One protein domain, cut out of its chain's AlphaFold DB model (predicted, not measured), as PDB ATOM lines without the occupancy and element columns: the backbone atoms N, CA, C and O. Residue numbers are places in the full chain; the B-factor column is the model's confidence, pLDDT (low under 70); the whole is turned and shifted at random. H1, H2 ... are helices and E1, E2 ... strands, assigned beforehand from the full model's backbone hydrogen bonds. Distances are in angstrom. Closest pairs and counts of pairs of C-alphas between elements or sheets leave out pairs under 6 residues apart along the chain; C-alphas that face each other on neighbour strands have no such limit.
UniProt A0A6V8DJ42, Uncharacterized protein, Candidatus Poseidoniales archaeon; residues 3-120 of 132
ATOM      1  N   ILE A   3      -8.751  23.082  35.329       79.81
ATOM      2  CA  ILE A   3     -10.051  23.674  34.991       79.81
ATOM      3  C   ILE A   3     -10.695  22.941  33.839       79.81
ATOM      4  O   ILE A   3     -11.899  22.709  33.876       79.81
ATOM      5  N   ASP A   4      -9.896  22.563  32.846       79.81
ATOM      6  CA  ASP A   4     -10.413  21.938  31.642       79.81
ATOM      7  C   ASP A   4      -9.374  21.033  30.974       79.81
ATOM      8  O   ASP A   4      -8.181  21.088  31.289       79.81
ATOM      9  N   THR A   5      -9.835  20.198  30.048       81.38
ATOM     10  CA  THR A   5      -9.006  19.377  29.163       81.38
ATOM     11  C   THR A   5      -9.260  19.788  27.722       81.38
ATOM     12  O   THR A   5     -10.401  19.862  27.280       81.38
ATOM     13  N   VAL A   6      -8.190  20.012  26.970       84.38
ATOM     14  CA  VAL A   6      -8.245  20.421  25.566       84.38
ATOM     15  C   VAL A   6      -7.831  19.238  24.702       84.38
ATOM     16  O   VAL A   6      -6.740  18.702  24.879       84.38
ATOM     17  N   VAL A   7      -8.685  18.832  23.764       84.69
ATOM     18  CA  VAL A   7      -8.379  17.799  22.763       84.69
ATOM     19  C   VAL A   7      -8.477  18.447  21.391       84.69
ATOM     20  O   VAL A   7      -9.538  18.950  21.042       84.69
ATOM     21  N   LEU A   8      -7.385  18.431  20.629       86.06
ATOM     22  CA  LEU A   8      -7.323  18.998  19.282       86.06
ATOM     23  C   LEU A   8      -6.782  17.966  18.296       86.06
ATOM     24  O   LEU A   8      -5.938  17.135  18.637       86.06
ATOM     25  N   SER A   9      -7.228  18.056  17.055       85.25
ATOM     26  CA  SER A   9      -6.724  17.315  15.899       85.25
ATOM     27  C   SER A   9      -6.140  18.291  14.876       85.25
ATOM     28  O   SER A   9      -6.521  19.452  14.853       85.25
ATOM     29  N   GLU A  10      -5.251  17.827  13.991       83.31
ATOM     30  CA  GLU A  10      -4.581  18.682  12.983       83.31
ATOM     31  C   GLU A  10      -5.545  19.507  12.105       83.31
ATOM     32  O   GLU A  10      -5.185  20.569  11.611       83.31
ATOM     33  N   GLY A  11      -6.778  19.026  11.911       82.06
ATOM     34  CA  GLY A  11      -7.809  19.711  11.129       82.06
ATOM     35  C   GLY A  11      -8.612  20.777  11.881       82.06
ATOM     36  O   GLY A  11      -9.437  21.436  11.249       82.06
ATOM     37  N   ASP A  12      -8.413  20.934  13.190       86.38
ATOM     38  CA  ASP A  12      -9.151  21.903  14.003       86.38
ATOM     39  C   ASP A  12      -8.543  23.306  13.858       86.38
ATOM     40  O   ASP A  12      -7.324  23.464  13.806       86.38
ATOM     41  N   GLU A  13      -9.380  24.351  13.838       85.31
ATOM     42  CA  GLU A  13      -8.915  25.744  13.682       85.31
ATOM     43  C   GLU A  13      -7.969  26.189  14.814       85.31
ATOM     44  O   GLU A  13      -7.070  27.001  14.595       85.31
ATOM     45  N   ASP A  14      -8.130  25.606  16.005       85.00
ATOM     46  CA  ASP A  14      -7.333  25.902  17.199       85.00
ATOM     47  C   ASP A  14      -6.020  25.089  17.277       85.00
ATOM     48  O   ASP A  14      -5.207  25.271  18.198       85.00
ATOM     49  N   PHE A  15      -5.768  24.195  16.310       86.62
ATOM     50  CA  PHE A  15      -4.538  23.411  16.236       86.62
ATOM     51  C   PHE A  15      -3.367  24.273  15.742       86.62
ATOM     52  O   PHE A  15      -3.071  24.395  14.556       86.62
ATOM     53  N   HIS A  16      -2.665  24.882  16.690       86.38
ATOM     54  CA  HIS A  16      -1.560  25.808  16.432       86.38
ATOM     55  C   HIS A  16      -0.193  25.120  16.256       86.38
ATOM     56  O   HIS A  16       0.817  25.790  16.003       86.38
ATOM     57  N   PHE A  17      -0.123  23.795  16.398       86.31
ATOM     58  CA  PHE A  17       1.126  23.052  16.273       86.31
ATOM     59  C   PHE A  17       1.506  22.870  14.803       86.31
ATOM     60  O   PHE A  17       0.712  22.452  13.971       86.31
ATOM     61  N   LYS A  18       2.772  23.151  14.472       85.69
ATOM     62  CA  LYS A  18       3.306  22.973  13.105       85.69
ATOM     63  C   LYS A  18       3.566  21.511  12.737       85.69
ATOM     64  O   LYS A  18       3.973  21.225  11.614       85.69
ATOM     65  N   VAL A  19       3.472  20.621  13.717       86.50
ATOM     66  CA  VAL A  19       3.831  19.212  13.622       86.50
ATOM     67  C   VAL A  19       2.897  18.402  14.516       86.50
ATOM     68  O   VAL A  19       2.337  18.939  15.468       86.50
ATOM     69  N   GLY A  20       2.800  17.104  14.243       85.00
ATOM     70  CA  GLY A  20       1.896  16.213  14.961       85.00
ATOM     71  C   GLY A  20       0.500  16.185  14.345       85.00
ATOM     72  O   GLY A  20       0.152  17.024  13.526       85.00
ATOM     73  N   ASP A  21      -0.272  15.177  14.730       86.81
ATOM     74  CA  ASP A  21      -1.594  14.865  14.174       86.81
ATOM     75  C   ASP A  21      -2.699  14.872  15.248       86.81
ATOM     76  O   ASP A  21      -3.807  14.373  15.032       86.81
ATOM     77  N   GLY A  22      -2.391  15.390  16.439       86.50
ATOM     78  CA  GLY A  22      -3.328  15.547  17.546       86.50
ATOM     79  C   GLY A  22      -2.646  16.042  18.819       86.50
ATOM     80  O   GLY A  22      -1.459  15.800  19.024       86.50
ATOM     81  N   PHE A  23      -3.387  16.732  19.675       87.31
ATOM     82  CA  PHE A  23      -2.903  17.319  20.920       87.31
ATOM     83  C   PHE A  23      -3.896  17.076  22.057       87.31
ATOM     84  O   PHE A  23      -5.103  17.229  21.880       87.31
ATOM     85  N   LEU A  24      -3.371  16.726  23.229       86.12
ATOM     86  CA  LEU A  24      -4.108  16.674  24.486       86.12
ATOM     87  C   LEU A  24      -3.448  17.608  25.494       86.12
ATOM     88  O   LEU A  24      -2.351  17.320  25.960       86.12
ATOM     89  N   GLY A  25      -4.124  18.684  25.869       86.62
ATOM     90  CA  GLY A  25      -3.681  19.621  26.896       86.62
ATOM     91  C   GLY A  25      -4.579  19.598  28.127       86.62
ATOM     92  O   GLY A  25      -5.731  19.176  28.063       86.62
ATOM     93  N   VAL A  26      -4.073  20.098  29.250       85.88
ATOM     94  CA  VAL A  26      -4.897  20.431  30.423       85.88
ATOM     95  C   VAL A  26      -4.722  21.895  30.769       85.88
ATOM     96  O   VAL A  26      -3.600  22.380  30.843       85.88
ATOM     97  N   VAL A  27      -5.823  22.597  31.008       88.50
ATOM     98  CA  VAL A  27      -5.804  24.012  31.376       88.50
ATOM     99  C   VAL A  27      -5.618  24.127  32.881       88.50
ATOM    100  O   VAL A  27      -6.441  23.645  33.667       88.50
ATOM    101  N   ILE A  28      -4.521  24.760  33.288       86.81
ATOM    102  CA  ILE A  28      -4.137  24.942  34.683       86.81
ATOM    103  C   ILE A  28      -4.019  26.432  34.985       86.81
ATOM    104  O   ILE A  28      -3.127  27.112  34.487       86.81
ATOM    105  N   GLU A  29      -4.861  26.925  35.891       89.56
ATOM    106  CA  GLU A  29      -4.672  28.254  36.474       89.56
ATOM    107  C   GLU A  29      -3.550  28.233  37.511       89.56
ATOM    108  O   GLU A  29      -3.620  27.513  38.520       89.56
ATOM    109  N   MET A  30      -2.549  29.079  37.302       86.69
ATOM    110  CA  MET A  30      -1.552  29.427  38.298       86.69
ATOM    111  C   MET A  30      -2.063  30.601  39.121       86.69
ATOM    112  O   MET A  30      -2.293  31.693  38.605       86.69
ATOM    113  N   ARG A  31      -2.223  30.384  40.425       86.88
ATOM    114  CA  ARG A  31      -2.690  31.416  41.351       86.88
ATOM    115  C   ARG A  31      -1.673  31.620  42.452       86.88
ATOM    116  O   ARG A  31      -1.151  30.647  42.993       86.88
ATOM    117  N   LYS A  32      -1.432  32.878  42.800       82.81
ATOM    118  CA  LYS A  32      -0.550  33.279  43.894       82.81
ATOM    119  C   LYS A  32      -1.336  34.196  44.810       82.81
ATOM    120  O   LYS A  32      -1.961  35.138  44.342       82.81
ATOM    121  N   ASP A  33      -1.378  33.855  46.093       83.38
ATOM    122  CA  ASP A  33      -2.109  34.620  47.112       83.38
ATOM    123  C   ASP A  33      -3.599  34.869  46.769       83.38
ATOM    124  O   ASP A  33      -4.209  35.841  47.198       83.38
ATOM    125  N   GLY A  34      -4.208  33.957  45.996       82.56
ATOM    126  CA  GLY A  34      -5.609  34.023  45.556       82.56
ATOM    127  C   GLY A  34      -5.838  34.736  44.216       82.56
ATOM    128  O   GLY A  34      -6.879  34.514  43.583       82.56
ATOM    129  N   GLU A  35      -4.859  35.501  43.736       86.00
ATOM    130  CA  GLU A  35      -4.899  36.192  42.445       86.00
ATOM    131  C   GLU A  35      -4.457  35.274  41.303       86.00
ATOM    132  O   GLU A  35      -3.593  34.410  41.474       86.00
ATOM    133  N   LEU A  36      -5.080  35.442  40.135       85.56
ATOM    134  CA  LEU A  36      -4.689  34.736  38.920       85.56
ATOM    135  C   LEU A  36      -3.395  35.349  38.386       85.56
ATOM    136  O   LEU A  36      -3.374  36.517  38.010       85.56
ATOM    137  N   VAL A  37      -2.333  34.550  38.369       87.12
ATOM    138  CA  VAL A  37      -1.027  34.956  37.843       87.12
ATOM    139  C   VAL A  37      -0.942  34.639  36.362       87.12
ATOM    140  O   VAL A  37      -0.536  35.493  35.581       87.12
ATOM    141  N   ASP A  38      -1.317  33.414  35.988       87.25
ATOM    142  CA  ASP A  38      -1.238  32.945  34.609       87.25
ATOM    143  C   ASP A  38      -2.131  31.720  34.372       87.25
ATOM    144  O   ASP A  38      -2.572  31.065  35.322       87.25
ATOM    145  N   THR A  39      -2.374  31.390  33.107       90.19
ATOM    146  CA  THR A  39      -3.047  30.157  32.683       90.19
ATOM    147  C   THR A  39      -2.119  29.374  31.767       90.19
ATOM    148  O   THR A  39      -1.735  29.870  30.716       90.19
ATOM    149  N   LEU A  40      -1.776  28.151  32.168       90.62
ATOM    150  CA  LEU A  40      -0.845  27.287  31.449       90.62
ATOM    151  C   LEU A  40      -1.563  26.059  30.893       90.62
ATOM    152  O   LEU A  40      -2.455  25.508  31.543       90.62
ATOM    153  N   VAL A  41      -1.140  25.607  29.717       90.44
ATOM    154  CA  VAL A  41      -1.695  24.463  28.991       90.44
ATOM    155  C   VAL A  41      -0.588  23.456  28.643       90.44
ATOM    156  O   VAL A  41      -0.250  23.280  27.471       90.44
ATOM    157  N   PRO A  42       0.008  22.761  29.635       89.56
ATOM    158  CA  PRO A  42       0.886  21.632  29.344       89.56
ATOM    159  C   PRO A  42       0.092  20.506  28.673       89.56
ATOM    160  O   PRO A  42      -1.111  20.346  28.913       89.56
ATOM    161  N   GLY A  43       0.766  19.675  27.880       88.62
ATOM    162  CA  GLY A  43       0.067  18.660  27.103       88.62
ATOM    163  C   GLY A  43       0.930  17.551  26.531       88.62
ATOM    164  O   GLY A  43       2.090  17.355  26.892       88.62
ATOM    165  N   ILE A  44       0.320  16.794  25.630       87.69
ATOM    166  CA  ILE A  44       0.910  15.702  24.874       87.69
ATOM    167  C   ILE A  44       0.555  15.907  23.409       87.69
ATOM    168  O   ILE A  44      -0.617  15.923  23.037       87.69
ATOM    169  N   LEU A  45       1.581  16.028  22.579       88.31
ATOM    170  CA  LEU A  45       1.476  16.096  21.133       88.31
ATOM    171  C   LEU A  45       1.680  14.696  20.543       88.31
ATOM    172  O   LEU A  45       2.647  13.996  20.863       88.31
ATOM    173  N   ARG A  46       0.758  14.264  19.690       85.62
ATOM    174  CA  ARG A  46       0.782  12.959  19.031       85.62
ATOM    175  C   ARG A  46       1.465  13.059  17.671       85.62
ATOM    176  O   ARG A  46       1.246  14.002  16.918       85.62
ATOM    177  N   PHE A  47       2.288  12.059  17.363       84.38
ATOM    178  CA  PHE A  47       2.922  11.871  16.063       84.38
ATOM    179  C   PHE A  47       2.666  10.439  15.591       84.38
ATOM    180  O   PHE A  47       3.479   9.539  15.841       84.38
ATOM    181  N   GLY A  48       1.520  10.186  14.956       77.94
ATOM    182  CA  GLY A  48       1.109   8.828  14.611       77.94
ATOM    183  C   GLY A  48       1.080   7.929  15.859       77.94
ATOM    184  O   GLY A  48       0.338   8.222  16.797       77.94
ATOM    185  N   PRO A  49       1.884   6.845  15.929       72.81
ATOM    186  CA  PRO A  49       1.890   5.941  17.079       72.81
ATOM    187  C   PRO A  49       2.720   6.434  18.279       72.81
ATOM    188  O   PRO A  49       2.714   5.767  19.310       72.81
ATOM    189  N   VAL A  50       3.468   7.542  18.170       76.81
ATOM    190  CA  VAL A  50       4.394   7.991  19.226       76.81
ATOM    191  C   VAL A  50       3.954   9.343  19.802       76.81
ATOM    192  O   VAL A  50       4.033  10.353  19.102       76.81
ATOM    193  N   PRO A  51       3.535   9.410  21.076       80.12
ATOM    194  CA  PRO A  51       3.245  10.677  21.748       80.12
ATOM    195  C   PRO A  51       4.503  11.324  22.363       80.12
ATOM    196  O   PRO A  51       5.466  10.644  22.735       80.12
ATOM    197  N   ARG A  52       4.498  12.658  22.490       81.81
ATOM    198  CA  ARG A  52       5.555  13.484  23.103       81.81
ATOM    199  C   ARG A  52       4.950  14.518  24.051       81.81
ATOM    200  O   ARG A  52       3.940  15.115  23.717       81.81
ATOM    201  N   SER A  53       5.575  14.747  25.205       84.31
ATOM    202  CA  SER A  53       5.166  15.810  26.137       84.31
ATOM    203  C   SER A  53       5.475  17.189  25.574       84.31
ATOM    204  O   SER A  53       6.624  17.470  25.241       84.31
ATOM    205  N   GLU A  54       4.447  18.031  25.530       87.00
ATOM    206  CA  GLU A  54       4.553  19.467  25.324       87.00
ATOM    207  C   GLU A  54       4.589  20.145  26.693       87.00
ATOM    208  O   GLU A  54       3.749  19.893  27.566       87.00
ATOM    209  N   VAL A  55       5.611  20.967  26.898       86.69
ATOM    210  CA  VAL A  55       5.814  21.684  28.156       86.69
ATOM    211  C   VAL A  55       5.243  23.082  28.030       86.69
ATOM    212  O   VAL A  55       5.393  23.717  26.991       86.69
ATOM    213  N   ASP A  56       4.662  23.583  29.112       89.25
ATOM    214  CA  ASP A  56       4.284  24.988  29.199       89.25
ATOM    215  C   ASP A  56       4.953  25.639  30.412       89.25
ATOM    216  O   ASP A  56       5.261  24.972  31.409       89.25
ATOM    217  N   ARG A  57       5.258  26.934  30.312       90.12
ATOM    218  CA  ARG A  57       6.024  27.652  31.329       90.12
ATOM    219  C   ARG A  57       5.527  29.074  31.548       90.12
ATOM    220  O   ARG A  57       5.323  29.831  30.607       90.12
ATOM    221  N   HIS A  58       5.503  29.464  32.814       89.25
ATOM    222  CA  HIS A  58       5.382  30.852  33.231       89.25
ATOM    223  C   HIS A  58       6.771  31.420  33.545       89.25
ATOM    224  O   HIS A  58       7.533  30.817  34.305       89.25
ATOM    225  N   VAL A  59       7.101  32.587  32.989       83.38
ATOM    226  CA  VAL A  59       8.355  33.309  33.266       83.38
ATOM    227  C   VAL A  59       8.034  34.505  34.154       83.38
ATOM    228  O   VAL A  59       7.408  35.466  33.707       83.38
ATOM    229  N   GLY A  60       8.456  34.445  35.415       81.75
ATOM    230  CA  GLY A  60       8.193  35.480  36.410       81.75
ATOM    231  C   GLY A  60       9.422  36.330  36.729       81.75
ATOM    232  O   GLY A  60      10.552  36.004  36.378       81.75
ATOM    233  N   LEU A  61       9.232  37.422  37.475       71.81
ATOM    234  CA  LEU A  61      10.331  38.299  37.920       71.81
ATOM    235  C   LEU A  61      11.288  37.647  38.933       71.81
ATOM    236  O   LEU A  61      12.404  38.126  39.108       71.81
ATOM    237  N   PHE A  62      10.862  36.581  39.612       68.19
ATOM    238  CA  PHE A  62      11.630  35.939  40.688       68.19
ATOM    239  C   PHE A  62      11.992  34.476  40.395       68.19
ATOM    240  O   PHE A  62      12.628  33.816  41.218       68.19
ATOM    241  N   GLY A  63      11.610  33.973  39.225       78.25
ATOM    242  CA  GLY A  63      11.842  32.598  38.817       78.25
ATOM    243  C   GLY A  63      10.845  32.151  37.762       78.25
ATOM    244  O   GLY A  63       9.827  32.807  37.524       78.25
ATOM    245  N   ASP A  64      11.153  31.009  37.168       85.69
ATOM    246  CA  ASP A  64      10.340  30.408  36.120       85.69
ATOM    247  C   ASP A  64       9.629  29.186  36.694       85.69
ATOM    248  O   ASP A  64      10.202  28.433  37.481       85.69
ATOM    249  N   THR A  65       8.378  28.976  36.306       84.75
ATOM    250  CA  THR A  65       7.610  27.792  36.693       84.75
ATOM    251  C   THR A  65       7.307  26.983  35.448       84.75
ATOM    252  O   THR A  65       6.676  27.485  34.521       84.75
ATOM    253  N   ILE A  66       7.771  25.737  35.418       88.12
ATOM    254  CA  ILE A  66       7.605  24.827  34.285       88.12
ATOM    255  C   ILE A  66       6.633  23.728  34.686       88.12
ATOM    256  O   ILE A  66       6.803  23.084  35.726       88.12
ATOM    257  N   LEU A  67       5.630  23.510  33.844       87.44
ATOM    258  CA  LEU A  67       4.662  22.439  33.991       87.44
ATOM    259  C   LEU A  67       4.925  21.382  32.928       87.44
ATOM    260  O   LEU A  67       5.024  21.671  31.735       87.44
ATOM    261  N   ILE A  68       5.020  20.136  33.384       87.12
ATOM    262  CA  ILE A  68       5.241  18.982  32.517       87.12
ATOM    263  C   ILE A  68       4.173  17.942  32.829       87.12
ATOM    264  O   ILE A  68       4.035  17.497  33.973       87.12
ATOM    265  N   MET A  69       3.430  17.541  31.802       85.44
ATOM    266  CA  MET A  69       2.495  16.426  31.885       85.44
ATOM    267  C   MET A  69       3.250  15.096  31.755       85.44
ATOM    268  O   MET A  69       4.075  14.929  30.849       85.44
ATOM    269  N   ASP A  70       2.966  14.146  32.653       79.44
ATOM    270  CA  ASP A  70       3.535  12.796  32.583       79.44
ATOM    271  C   ASP A  70       2.938  12.037  31.394       79.44
ATOM    272  O   ASP A  70       1.819  11.519  31.441       79.44
ATOM    273  N   GLY A  71       3.703  11.984  30.306       66.12
ATOM    274  CA  GLY A  71       3.228  11.414  29.062       66.12
ATOM    275  C   GLY A  71       2.951   9.924  29.131       66.12
ATOM    276  O   GLY A  71       2.075   9.478  28.403       66.12
ATOM    277  N   PHE A  72       3.618   9.162  30.006       65.94
ATOM    278  CA  PHE A  72       3.424   7.710  30.101       65.94
ATOM    279  C   PHE A  72       2.029   7.338  30.598       65.94
ATOM    280  O   PHE A  72       1.433   6.407  30.072       65.94
ATOM    281  N   GLN A  73       1.479   8.102  31.545       63.91
ATOM    282  CA  GLN A  73       0.103   7.906  32.006       63.91
ATOM    283  C   GLN A  73      -0.918   8.199  30.897       63.91
ATOM    284  O   GLN A  73      -1.989   7.602  30.845       63.91
ATOM    285  N   VAL A  74      -0.582   9.134  30.012       63.94
ATOM    286  CA  VAL A  74      -1.487   9.640  28.986       63.94
ATOM    287  C   VAL A  74      -1.450   8.792  27.711       63.94
ATOM    288  O   VAL A  74      -2.481   8.684  27.055       63.94
ATOM    289  N   GLN A  75      -0.335   8.130  27.368       65.69
ATOM    290  CA  GLN A  75      -0.269   7.271  26.164       65.69
ATOM    291  C   GLN A  75      -1.325   6.162  26.195       65.69
ATOM    292  O   GLN A  75      -1.958   5.895  25.175       65.69
ATOM    293  N   ASP A  76      -1.554   5.578  27.371       66.06
ATOM    294  CA  ASP A  76      -2.537   4.510  27.567       66.06
ATOM    295  C   ASP A  76      -3.987   5.017  27.445       66.06
ATOM    296  O   ASP A  76      -4.891   4.260  27.098       66.06
ATOM    297  N   LEU A  77      -4.213   6.311  27.693       64.31
ATOM    298  CA  LEU A  77      -5.535   6.948  27.683       64.31
ATOM    299  C   LEU A  77      -5.851   7.646  26.354       64.31
ATOM    300  O   LEU A  77      -7.015   7.893  26.041       64.31
ATOM    301  N   MET A  78      -4.830   7.945  25.549       64.88
ATOM    302  CA  MET A  78      -4.987   8.728  24.327       64.88
ATOM    303  C   MET A  78      -5.919   8.104  23.285       64.88
ATOM    304  O   MET A  78      -6.776   8.827  22.775       64.88
ATOM    305  N   PRO A  79      -5.843   6.793  22.983       65.94
ATOM    306  CA  PRO A  79      -6.793   6.169  22.070       65.94
ATOM    307  C   PRO A  79      -8.245   6.362  22.529       65.94
ATOM    308  O   PRO A  79      -9.085   6.764  21.732       65.94
ATOM    309  N   ALA A  80      -8.540   6.155  23.817       62.78
ATOM    310  CA  ALA A  80      -9.894   6.287  24.358       62.78
ATOM    311  C   ALA A  80     -10.440   7.721  24.233       62.78
ATOM    312  O   ALA A  80     -11.596   7.909  23.860       62.78
ATOM    313  N   LEU A  81      -9.596   8.731  24.452       63.34
ATOM    314  CA  LEU A  81      -9.981  10.142  24.367       63.34
ATOM    315  C   LEU A  81     -10.255  10.597  22.930       63.34
ATOM    316  O   LEU A  81     -11.252  11.274  22.689       63.34
ATOM    317  N   PHE A  82      -9.443  10.166  21.961       63.12
ATOM    318  CA  PHE A  82      -9.685  10.466  20.542       63.12
ATOM    319  C   PHE A  82     -10.894   9.710  19.965       63.12
ATOM    320  O   PHE A  82     -11.521  10.187  19.024       63.12
ATOM    321  N   PHE A  83     -11.262   8.558  20.537       66.12
ATOM    322  CA  PHE A  83     -12.496   7.840  20.194       66.12
ATOM    323  C   PHE A  83     -13.722   8.307  21.000       66.12
ATOM    324  O   PHE A  83     -14.755   7.637  20.973       66.12
ATOM    325  N   ASN A  84     -13.627   9.450  21.690       58.56
ATOM    326  CA  ASN A  84     -14.695  10.049  22.494       58.56
ATOM    327  C   ASN A  84     -15.257   9.107  23.584       58.56
ATOM    328  O   ASN A  84     -16.444   9.139  23.901       58.56
ATOM    329  N   GLN A  85     -14.404   8.246  24.147       56.03
ATOM    330  CA  GLN A  85     -14.699   7.391  25.299       56.03
ATOM    331  C   GLN A  85     -14.060   8.029  26.538       56.03
ATOM    332  O   GLN A  85     -12.958   7.676  26.955       56.03
ATOM    333  N   THR A  86     -14.729   9.036  27.094       53.09
ATOM    334  CA  THR A  86     -14.207   9.906  28.162       53.09
ATOM    335  C   THR A  86     -14.376   9.350  29.584       53.09
ATOM    336  O   THR A  86     -13.985  10.012  30.542       53.09
ATOM    337  N   ASP A  87     -14.862   8.116  29.751       52.44
ATOM    338  CA  ASP A  87     -15.182   7.512  31.061       52.44
ATOM    339  C   ASP A  87     -13.958   7.165  31.948       52.44
ATOM    340  O   ASP A  87     -14.120   6.666  33.060       52.44
ATOM    341  N   GLY A  88     -12.725   7.405  31.484       51.00
ATOM    342  CA  GLY A  88     -11.493   6.961  32.157       51.00
ATOM    343  C   GLY A  88     -10.586   8.053  32.734       51.00
ATOM    344  O   GLY A  88      -9.574   7.721  33.355       51.00
ATOM    345  N   LEU A  89     -10.889   9.342  32.536       52.03
ATOM    346  CA  LEU A  89      -9.955  10.425  32.874       52.03
ATOM    347  C   LEU A  89     -10.080  10.890  34.335       52.03
ATOM    348  O   LEU A  89     -10.346  12.053  34.609       52.03
ATOM    349  N   ASP A  90      -9.899   9.985  35.297       53.59
ATOM    350  CA  ASP A  90     -10.097  10.335  36.712       53.59
ATOM    351  C   ASP A  90      -8.915  11.151  37.283       53.59
ATOM    352  O   ASP A  90      -9.083  11.899  38.246       53.59
ATOM    353  N   ARG A  91      -7.685  11.010  36.739       59.34
ATOM    354  CA  ARG A  91      -6.462  11.619  37.323       59.34
ATOM    355  C   ARG A  91      -5.359  11.893  36.298       59.34
ATOM    356  O   ARG A  91      -4.750  10.953  35.794       59.34
ATOM    357  N   VAL A  92      -5.014  13.166  36.101       66.31
ATOM    358  CA  VAL A  92      -3.822  13.598  35.348       66.31
ATOM    359  C   VAL A  92      -2.703  13.962  36.323       66.31
ATOM    360  O   VAL A  92      -2.905  14.763  37.238       66.31
ATOM    361  N   ARG A  93      -1.510  13.383  36.140       75.31
ATOM    362  CA  ARG A  93      -0.306  13.775  36.878       75.31
ATOM    363  C   ARG A  93       0.432  14.892  36.144       75.31
ATOM    364  O   ARG A  93       0.874  14.723  35.009       75.31
ATOM    365  N   VAL A  94       0.628  16.003  36.847       77.19
ATOM    366  CA  VAL A  94       1.439  17.132  36.384       77.19
ATOM    367  C   VAL A  94       2.548  17.380  37.392       77.19
ATOM    368  O   VAL A  94       2.294  17.486  38.592       77.19
ATOM    369  N   THR A  95       3.777  17.458  36.894       81.44
ATOM    370  CA  THR A  95       4.941  17.820  37.700       81.44
ATOM    371  C   THR A  95       5.198  19.309  37.536       81.44
ATOM    372  O   THR A  95       5.294  19.808  36.414       81.44
ATOM    373  N   ILE A  96       5.293  20.013  38.663       80.19
ATOM    374  CA  ILE A  96       5.562  21.449  38.718       80.19
ATOM    375  C   ILE A  96       7.005  21.629  39.172       80.19
ATOM    376  O   ILE A  96       7.401  21.121  40.223       80.19
ATOM    377  N   HIS A  97       7.783  22.356  38.379       83.12
ATOM    378  CA  HIS A  97       9.151  22.720  38.710       83.12
ATOM    379  C   HIS A  97       9.276  24.235  38.826       83.12
ATOM    380  O   HIS A  97       9.014  24.952  37.865       83.12
ATOM    381  N   GLU A  98       9.722  24.709  39.988       81.19
ATOM    382  CA  GLU A  98      10.092  26.107  40.199       81.19
ATOM    383  C   GLU A  98      11.608  26.265  40.051       81.19
ATOM    384  O   GLU A  98      12.390  25.711  40.826       81.19
ATOM    385  N   LEU A  99      12.037  27.041  39.058       83.25
ATOM    386  CA  LEU A  99      13.426  27.444  38.878       83.25
ATOM    387  C   LEU A  99      13.632  28.821  39.501       83.25
ATOM    388  O   LEU A  99      13.506  29.857  38.847       83.25
ATOM    389  N   GLN A 100      13.951  28.821  40.793       80.81
ATOM    390  CA  GLN A 100      14.273  30.039  41.528       80.81
ATOM    391  C   GLN A 100      15.643  30.581  41.110       80.81
ATOM    392  O   GLN A 100      16.619  29.839  41.006       80.81
ATOM    393  N   GLY A 101      15.728  31.896  40.892       75.19
ATOM    394  CA  GLY A 101      17.004  32.555  40.613       75.19
ATOM    395  C   GLY A 101      17.562  32.336  39.203       75.19
ATOM    396  O   GLY A 101      18.749  32.587  38.995       75.19
ATOM    397  N   SER A 102      16.736  31.948  38.221       76.75
ATOM    398  CA  SER A 102      17.105  31.940  36.789       76.75
ATOM    399  C   SER A 102      17.736  33.274  36.348       76.75
ATOM    400  O   SER A 102      18.665  33.306  35.536       76.75
ATOM    401  N   HIS A 103      17.331  34.376  36.981       82.25
ATOM    402  CA  HIS A 103      17.801  35.729  36.674       82.25
ATOM    403  C   HIS A 103      19.201  36.045  37.206       82.25
ATOM    404  O   HIS A 103      19.845  36.972  36.719       82.25
ATOM    405  N   LEU A 104      19.733  35.250  38.141       85.62
ATOM    406  CA  LEU A 104      21.109  35.413  38.629       85.62
ATOM    407  C   LEU A 104      22.139  35.143  37.530       85.62
ATOM    408  O   LEU A 104      23.201  35.766  37.518       85.62
ATOM    409  N   VAL A 105      21.809  34.265  36.578       87.06
ATOM    410  CA  VAL A 105      22.645  34.003  35.401       87.06
ATOM    411  C   VAL A 105      22.804  35.280  34.580       87.06
ATOM    412  O   VAL A 105      23.923  35.660  34.239       87.06
ATOM    413  N   TRP A 106      21.703  35.989  34.324       87.19
ATOM    414  CA  TRP A 106      21.716  37.268  33.615       87.19
ATOM    415  C   TRP A 106      22.540  38.321  34.358       87.19
ATOM    416  O   TRP A 106      23.377  38.981  33.745       87.19
ATOM    417  N   THR A 107      22.377  38.424  35.679       90.25
ATOM    418  CA  THR A 107      23.195  39.315  36.516       90.25
ATOM    419  C   THR A 107      24.687  38.995  36.391       90.25
ATOM    420  O   THR A 107      25.501  39.906  36.235       90.25
ATOM    421  N   GLY A 108      25.057  37.711  36.394       92.44
ATOM    422  CA  GLY A 108      26.437  37.263  36.204       92.44
ATOM    423  C   GLY A 108      27.008  37.642  34.835       92.44
ATOM    424  O   GLY A 108      28.130  38.151  34.756       92.44
ATOM    425  N   TRP A 109      26.234  37.470  33.759       95.19
ATOM    426  CA  TRP A 109      26.631  37.907  32.417       95.19
ATOM    427  C   TRP A 109      26.846  39.417  32.346       95.19
ATOM    428  O   TRP A 109      27.877  39.858  31.842       95.19
ATOM    429  N   VAL A 110      25.929  40.210  32.904       95.94
ATOM    430  CA  VAL A 110      26.062  41.674  32.955       95.94
ATOM    431  C   VAL A 110      27.334  42.078  33.697       95.94
ATOM    432  O   VAL A 110      28.104  42.892  33.192       95.94
ATOM    433  N   LEU A 111      27.606  41.475  34.855       95.75
ATOM    434  CA  LEU A 111      28.796  41.779  35.648       95.75
ATOM    435  C   LEU A 111      30.091  41.389  34.917       95.75
ATOM    436  O   LEU A 111      31.074  42.126  34.966       95.75
ATOM    437  N   THR A 112      30.067  40.279  34.177       96.06
ATOM    438  CA  THR A 112      31.188  39.818  33.344       96.06
ATOM    439  C   THR A 112      31.454  40.775  32.182       96.06
ATOM    440  O   THR A 112      32.602  41.137  31.937       96.06
ATOM    441  N   ILE A 113      30.402  41.232  31.494       96.69
ATOM    442  CA  ILE A 113      30.506  42.214  30.404       96.69
ATOM    443  C   ILE A 113      31.052  43.542  30.935       96.69
ATOM    444  O   ILE A 113      31.984  44.091  30.353       96.69
ATOM    445  N   ILE A 114      30.527  44.037  32.062       96.88
ATOM    446  CA  ILE A 114      31.013  45.269  32.704       96.88
ATOM    447  C   ILE A 114      32.488  45.125  33.090       96.88
ATOM    448  O   ILE A 114      33.290  45.999  32.768       96.88
ATOM    449  N   GLY A 115      32.867  44.013  33.727       95.00
ATOM    450  CA  GLY A 115      34.259  43.728  34.074       95.00
ATOM    451  C   GLY A 115      35.176  43.694  32.849       95.00
ATOM    452  O   GLY A 115      36.255  44.280  32.879       95.00
ATOM    453  N   GLY A 116      34.721  43.087  31.749       94.88
ATOM    454  CA  GLY A 116      35.443  43.062  30.478       94.88
ATOM    455  C   GLY A 116      35.632  44.451  29.865       94.88
ATOM    456  O   GLY A 116      36.737  44.784  29.441       94.88
ATOM    457  N   ILE A 117      34.590  45.289  29.871       94.69
ATOM    458  CA  ILE A 117      34.661  46.676  29.379       94.69
ATOM    459  C   ILE A 117      35.639  47.502  30.223       94.69
ATOM    460  O   ILE A 117      36.466  48.227  29.672       94.69
ATOM    461  N   LEU A 118      35.579  47.378  31.553       93.62
ATOM    462  CA  LEU A 118      36.482  48.085  32.463       93.62
ATOM    463  C   LEU A 118      37.938  47.644  32.277       93.62
ATOM    464  O   LEU A 118      38.827  48.491  32.200       93.62
ATOM    465  N   ALA A 119      38.185  46.339  32.148       91.31
ATOM    466  CA  ALA A 119      39.518  45.800  31.889       91.31
ATOM    467  C   ALA A 119      40.072  46.275  30.537       91.31
ATOM    468  O   ALA A 119      41.228  46.684  30.457       91.31
ATOM    469  N   PHE A 120      39.238  46.288  29.492       88.56
ATOM    470  CA  PHE A 120      39.618  46.801  28.177       88.56
ATOM    471  C   PHE A 120      39.941  48.299  28.217       88.56
ATOM    472  O   PHE A 120      40.959  48.722  27.678       88.56
TER     473      PHE A 120
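Overview. This is residues 3 to 120 of the 132 residues of an uncharacterized protein of Candidatus Poseidoniales archaeon (UniProt A0A6V8DJ42). A small body of strands has one long helix, H3, as an arm at one end; its residues 105 to 120 stick out. The body is a branched antiparallel sheet, E1 to E5, in which E3 runs on into E4, and a second antiparallel sheet, E6 E7 E8, into which the first continues where E5 runs on into E6; the short helices H1 and H2 sit at the end away from H3. The 118 printed residues hold, in order, E1 E2 E3 E4 E5 E6 E7 H1 H2 E8 H3, of mixed class. The whole is loose, with a radius of gyration of the C-alphas of 19.1 A, and elongated, spanning 66 by 35 by 27 A.

Arrangement. E1, residues 3 to 9, E2, residues 22 to 32, and E3, residues 35 to 40, form a meander, each strand the antiparallel neighbour of the one before. N 6 and O 25 are 2.8 A apart, and N 30 and O 38 2.8 A, within hydrogen-bond range. E1 lies on one side of E2; E3 and E4, residues 43 to 47, lie on the other side, with N 44 and O 24 at 2.7 A. E4 and E5, residues 50 to 54, form a hairpin, with N 45 and O 52 at 2.8 A. E6, residues 56 to 59, and E7, residues 63 to 69, form another, with N 65 and O 58 at 2.8 A. The closest C-alphas of E3 and E6 are those of Leu 40 and Asp 56, 6.1 A apart. H1, residues 71 to 75, is on the branched sheet at a height of 8.5 A, only just over E4, where 3 of its 5 C-alphas fall. H2, residues 78 to 82, only grazes that sheet. E8, residues 94 to 100, is an edge strand beside E7, with N 99 and O 64 at 2.8 A. H3, residues 102 to 120, only grazes the sheet of E6, E7 and E8, with residues 102 to 104. Every O i to N i+4 pair is within hydrogen-bond range in H1 and H2, and 14 of 15 in H3.

Along the chain. E1 begins at C-alpha 3, (-10.051, 23.674, 34.991), and is 20.4 A long. E2 is 31.9 A, E7 19.9 A and E8 18.9 A long. H3 runs 28.3 A from C-alpha 102, (17.105, 31.940, 36.789), to C-alpha 120, (39.618, 46.801, 28.177).

Size, cuts and confidence. The C-alphas of Asp 87 and Phe 120, the two farthest apart, are 67.5 A apart. The printed part has no cut. The links E1 to E2 and H2 to E8 are long. Mean pLDDT of the printed part is 81.0, with residue 62 and residues 71 to 92 under 70.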